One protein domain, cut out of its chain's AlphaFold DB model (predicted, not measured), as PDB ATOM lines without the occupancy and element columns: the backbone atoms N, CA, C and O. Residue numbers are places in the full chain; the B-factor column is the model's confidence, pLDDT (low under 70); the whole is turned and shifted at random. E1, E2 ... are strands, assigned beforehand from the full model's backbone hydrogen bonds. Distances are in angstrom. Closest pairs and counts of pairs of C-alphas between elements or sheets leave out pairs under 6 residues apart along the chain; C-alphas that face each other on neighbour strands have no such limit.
ATOM      1  N   VAL A 127      34.551 -51.658 -32.564       70.62
ATOM      2  CA  VAL A 127      33.156 -51.216 -32.418       70.62
ATOM      3  C   VAL A 127      33.010 -50.232 -31.257       70.62
ATOM      4  O   VAL A 127      32.245 -49.285 -31.357       70.62
ATOM      5  N   ALA A 128      33.772 -50.422 -30.178       68.88
ATOM      6  CA  ALA A 128      33.779 -49.504 -29.043       68.88
ATOM      7  C   ALA A 128      34.569 -48.218 -29.343       68.88
ATOM      8  O   ALA A 128      34.285 -47.169 -28.774       68.88
ATOM      9  N   ILE A 129      35.571 -48.296 -30.224       74.62
ATOM     10  CA  ILE A 129      36.366 -47.141 -30.647       74.62
ATOM     11  C   ILE A 129      35.552 -46.218 -31.554       74.62
ATOM     12  O   ILE A 129      35.642 -45.007 -31.395       74.62
ATOM     13  N   PHE A 130      34.786 -46.759 -32.502       77.81
ATOM     14  CA  PHE A 130      33.983 -45.980 -33.448       77.81
ATOM     15  C   PHE A 130      32.490 -46.088 -33.114       77.81
ATOM     16  O   PHE A 130      31.732 -46.718 -33.843       77.81
ATOM     17  N   ASP A 131      32.075 -45.464 -32.010       72.06
ATOM     18  CA  ASP A 131      30.672 -45.455 -31.551       72.06
ATOM     19  C   ASP A 131      29.805 -44.384 -32.256       72.06
ATOM     20  O   ASP A 131      28.649 -44.189 -31.903       72.06
ATOM     21  N   GLU A 132      30.358 -43.636 -33.229       67.50
ATOM     22  CA  GLU A 132      29.756 -42.493 -33.966       67.50
ATOM     23  C   GLU A 132      29.306 -41.291 -33.098       67.50
ATOM     24  O   GLU A 132      29.270 -40.146 -33.565       67.50
ATOM     25  N   ILE A 133      29.009 -41.520 -31.819       76.94
ATOM     26  CA  ILE A 133      28.589 -40.536 -30.826       76.94
ATOM     27  C   ILE A 133      29.788 -39.678 -30.424       76.94
ATOM     28  O   ILE A 133      29.742 -38.455 -30.565       76.94
ATOM     29  N   ASP A 134      30.870 -40.320 -29.978       83.75
ATOM     30  CA  ASP A 134      32.047 -39.643 -29.427       83.75
ATOM     31  C   ASP A 134      33.232 -39.591 -30.401       83.75
ATOM     32  O   ASP A 134      33.930 -38.577 -30.490       83.75
ATOM     33  N   ILE A 135      33.464 -40.676 -31.143       87.25
ATOM     34  CA  ILE A 135      34.582 -40.813 -32.078       87.25
ATOM     35  C   ILE A 135      34.043 -41.228 -33.446       87.25
ATOM     36  O   ILE A 135      33.239 -42.152 -33.564       87.25
ATOM     37  N   THR A 136      34.516 -40.544 -34.484       87.06
ATOM     38  CA  THR A 136      34.122 -40.755 -35.880       87.06
ATOM     39  C   THR A 136      35.344 -40.873 -36.788       87.06
ATOM     40  O   THR A 136      36.441 -40.427 -36.436       87.06
ATOM     41  N   ASP A 137      35.151 -41.469 -37.960       87.94
ATOM     42  CA  ASP A 137      36.119 -41.510 -39.052       87.94
ATOM     43  C   ASP A 137      35.805 -40.532 -40.198       87.94
ATOM     44  O   ASP A 137      36.622 -40.382 -41.117       87.94
ATOM     45  N   ASP A 138      34.680 -39.806 -40.133       85.88
ATOM     46  CA  ASP A 138      34.328 -38.810 -41.146       85.88
ATOM     47  C   ASP A 138      35.191 -37.547 -41.012       85.88
ATOM     48  O   ASP A 138      35.127 -36.794 -40.045       85.88
ATOM     49  N   ARG A 139      35.974 -37.265 -42.056       83.19
ATOM     50  CA  ARG A 139      36.848 -36.084 -42.152       83.19
ATOM     51  C   ARG A 139      36.094 -34.759 -42.245       83.19
ATOM     52  O   ARG A 139      36.735 -33.709 -42.190       83.19
ATOM     53  N   LYS A 140      34.786 -34.787 -42.497       82.62
ATOM     54  CA  LYS A 140      33.944 -33.584 -42.523       82.62
ATOM     55  C   LYS A 140      33.576 -33.111 -41.125       82.62
ATOM     56  O   LYS A 140      33.291 -31.926 -40.969       82.62
ATOM     57  N   GLU A 141      33.582 -34.016 -40.152       82.81
ATOM     58  CA  GLU A 141      33.262 -33.697 -38.771       82.81
ATOM     59  C   GLU A 141      34.376 -32.860 -38.143       82.81
ATOM     60  O   GLU A 141      35.574 -33.106 -38.330       82.81
ATOM     61  N   GLU A 142      33.975 -31.832 -37.397       83.00
ATOM     62  CA  GLU A 142      34.918 -31.006 -36.654       83.00
ATOM     63  C   GLU A 142      35.307 -31.723 -35.358       83.00
ATOM     64  O   GLU A 142      34.474 -32.297 -34.655       83.00
ATOM     65  N   GLY A 143      36.601 -31.716 -35.037       87.88
ATOM     66  CA  GLY A 143      37.100 -32.432 -33.872       87.88
ATOM     67  C   GLY A 143      38.619 -32.489 -33.771       87.88
ATOM     68  O   GLY A 143      39.357 -31.971 -34.617       87.88
ATOM     69  N   THR A 144      39.083 -33.128 -32.699       90.25
ATOM     70  CA  THR A 144      40.508 -33.375 -32.455       90.25
ATOM     71  C   THR A 144      40.904 -34.689 -33.111       90.25
ATOM     72  O   THR A 144      40.329 -35.735 -32.822       90.25
ATOM     73  N   VAL A 145      41.919 -34.655 -33.970       91.38
ATOM     74  CA  VAL A 145      42.468 -35.859 -34.593       91.38
ATOM     75  C   VAL A 145      43.338 -36.585 -33.570       91.38
ATOM     76  O   VAL A 145      44.375 -36.065 -33.154       91.38
ATOM     77  N   LEU A 146      42.922 -37.789 -33.179       90.06
ATOM     78  CA  LEU A 146      43.613 -38.602 -32.180       90.06
ATOM     79  C   LEU A 146      44.714 -39.456 -32.813       90.06
ATOM     80  O   LEU A 146      45.889 -39.346 -32.460       90.06
ATOM     81  N   ALA A 147      44.324 -40.329 -33.741       88.38
ATOM     82  CA  ALA A 147      45.193 -41.348 -34.313       88.38
ATOM     83  C   ALA A 147      44.640 -41.872 -35.645       88.38
ATOM     84  O   ALA A 147      43.549 -41.506 -36.078       88.38
ATOM     85  N   VAL A 148      45.408 -42.756 -36.281       87.50
ATOM     86  CA  VAL A 148      44.924 -43.626 -37.355       87.50
ATOM     87  C   VAL A 148      44.939 -45.052 -36.819       87.50
ATOM     88  O   VAL A 148      45.983 -45.519 -36.357       87.50
ATOM     89  N   TYR A 149      43.795 -45.723 -36.869       85.12
ATOM     90  CA  TYR A 149      43.626 -47.103 -36.433       85.12
ATOM     91  C   TYR A 149      43.017 -47.912 -37.579       85.12
ATOM     92  O   TYR A 149      41.974 -47.541 -38.107       85.12
ATOM     93  N   ASN A 150      43.702 -48.976 -38.008       84.25
ATOM     94  CA  ASN A 150      43.310 -49.816 -39.151       84.25
ATOM     95  C   ASN A 150      42.934 -49.004 -40.406       84.25
ATOM     96  O   ASN A 150      41.866 -49.176 -40.983       84.25
ATOM     97  N   ASP A 151      43.818 -48.073 -40.788       85.94
ATOM     98  CA  ASP A 151      43.667 -47.135 -41.914       85.94
ATOM     99  C   ASP A 151      42.465 -46.172 -41.831       85.94
ATOM    100  O   ASP A 151      42.249 -45.362 -42.739       85.94
ATOM    101  N   LYS A 152      41.729 -46.177 -40.715       86.38
ATOM    102  CA  LYS A 152      40.660 -45.223 -40.414       86.38
ATOM    103  C   LYS A 152      41.174 -44.109 -39.517       86.38
ATOM    104  O   LYS A 152      41.952 -44.332 -38.588       86.38
ATOM    105  N   LEU A 153      40.748 -42.885 -39.811       88.69
ATOM    106  CA  LEU A 153      41.069 -41.731 -38.983       88.69
ATOM    107  C   LEU A 153      40.198 -41.770 -37.727       88.69
ATOM    108  O   LEU A 153      39.016 -42.047 -37.826       88.69
ATOM    109  N   MET A 154      40.767 -41.480 -36.564       89.81
ATOM    110  CA  MET A 154      40.009 -41.316 -35.327       89.81
ATOM    111  C   MET A 154      39.905 -39.833 -35.005       89.81
ATOM    112  O   MET A 154      40.902 -39.199 -34.641       89.81
ATOM    113  N   ILE A 155      38.703 -39.285 -35.141       90.44
ATOM    114  CA  ILE A 155      38.382 -37.906 -34.785       90.44
ATOM    115  C   ILE A 155      37.511 -37.935 -33.540       90.44
ATOM    116  O   ILE A 155      36.421 -38.499 -33.546       90.44
ATOM    117  N   HIS A 156      37.989 -37.303 -32.472       90.19
ATOM    118  CA  HIS A 156      37.184 -37.035 -31.289       90.19
ATOM    119  C   HIS A 156      36.287 -35.835 -31.568       90.19
ATOM    120  O   HIS A 156      36.785 -34.711 -31.718       90.19
ATOM    121  N   LYS A 157      34.980 -36.080 -31.652       88.75
ATOM    122  CA  LYS A 157      33.990 -35.059 -31.990       88.75
ATOM    123  C   LYS A 157      33.877 -33.984 -30.911       88.75
ATOM    124  O   LYS A 157      34.159 -34.195 -29.727       88.75
ATOM    125  N   GLU A 158      33.442 -32.796 -31.316       83.75
ATOM    126  CA  GLU A 158      33.260 -31.678 -30.385       83.75
ATOM    127  C   GLU A 158      32.042 -31.821 -29.464       83.75
ATOM    128  O   GLU A 158      32.047 -31.274 -28.362       83.75
ATOM    129  N   ASP A 159      31.015 -32.541 -29.894       83.94
ATOM    130  CA  ASP A 159      29.773 -32.809 -29.158       83.94
ATOM    131  C   ASP A 159      29.861 -34.054 -28.255       83.94
ATOM    132  O   ASP A 159      28.866 -34.449 -27.653       83.94
ATOM    133  N   SER A 160      31.054 -34.637 -28.120       83.62
ATOM    134  CA  SER A 160      31.305 -35.812 -27.286       83.62
ATOM    135  C   SER A 160      31.083 -35.552 -25.789       83.62
ATOM    136  O   SER A 160      31.434 -34.492 -25.259       83.62
ATOM    137  N   PHE A 161      30.581 -36.572 -25.087       79.50
ATOM    138  CA  PHE A 161      30.456 -36.583 -23.624       79.50
ATOM    139  C   PHE A 161      31.770 -36.953 -22.916       79.50
ATOM    140  O   PHE A 161      31.876 -36.823 -21.692       79.50
ATOM    141  N   LEU A 162      32.779 -37.401 -23.667       80.75
ATOM    142  CA  LEU A 162      34.076 -37.804 -23.138       80.75
ATOM    143  C   LEU A 162      34.996 -36.609 -22.883       80.75
ATOM    144  O   LEU A 162      34.954 -35.569 -23.545       80.75
ATOM    145  N   ASN A 163      35.907 -36.798 -21.932       83.00
ATOM    146  CA  ASN A 163      36.981 -35.850 -21.683       83.00
ATOM    147  C   ASN A 163      37.917 -35.778 -22.901       83.00
ATOM    148  O   ASN A 163      38.391 -36.799 -23.389       83.00
ATOM    149  N   ARG A 164      38.209 -34.560 -23.367       84.69
ATOM    150  CA  ARG A 164      39.023 -34.291 -24.563       84.69
ATOM    151  C   ARG A 164      40.497 -34.015 -24.269       84.69
ATOM    152  O   ARG A 164      41.234 -33.603 -25.164       84.69
ATOM    153  N   HIS A 165      40.942 -34.169 -23.024       87.94
ATOM    154  CA  HIS A 165      42.361 -34.061 -22.709       87.94
ATOM    155  C   HIS A 165      43.127 -35.245 -23.303       87.94
ATOM    156  O   HIS A 165      42.856 -36.398 -22.980       87.94
ATOM    157  N   VAL A 166      44.114 -34.946 -24.150       89.12
ATOM    158  CA  VAL A 166      44.949 -35.956 -24.806       89.12
ATOM    159  C   VAL A 166      46.383 -35.849 -24.301       89.12
ATOM    160  O   VAL A 166      46.992 -34.781 -24.355       89.12
ATOM    161  N   CYS A 167      46.935 -36.972 -23.845       89.38
ATOM    162  CA  CYS A 167      48.343 -37.103 -23.486       89.38
ATOM    163  C   CYS A 167      49.079 -37.895 -24.571       89.38
ATOM    164  O   CYS A 167      48.750 -39.051 -24.834       89.38
TER     165      CYS A 167
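What this domain is: This is residues 127 to 167 of the 319 residues of an uncharacterized protein of Bacillus thuringiensis (UniProt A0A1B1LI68). With little regular structure, this is a small two-stranded hairpin, E1 and E2, with a long stretch with no named element, residues 127 to 142, leading into E1 and a loop tail, residues 158 to 167, after E2. Residues 135 to 136 of the first stretch pair antiparallel with residues 155 to 156 of E2. The printed part has 41 residues, with no named helix and two named strands, E1 then E2, in an antiparallel sheet; the class is all strand, with 13 residues in named elements. It is compact, with a radius of gyration of the C-alphas of 9.3 A and spans of 24 by 21 by 20 A.

How they stand to each other: E1, residues 143 to 149, and E2, residues 152 to 157, form a hairpin through a tight link of 2 residues. Their directions stand at 153 degrees. C-alphas 143 and 157 face each other at 4.5 A. N 154 and O 147, 2.8 A apart, and N 144 and O 156, 3.0 A apart, are within hydrogen-bond range.

Where its parts are: E1 is 16.3 A long and begins at C-alpha 143 (37.100, -32.432, -33.872). E2 is 14.8 A long and ends at C-alpha 157 (33.990, -35.059, -31.990).

The domain as a whole: The two C-alphas farthest apart, those of Asp 151 and Phe 161, are 24.9 A apart. The printed part has no cut. Mean pLDDT of the printed part is 84.0; residues 128 and 132 are under 70.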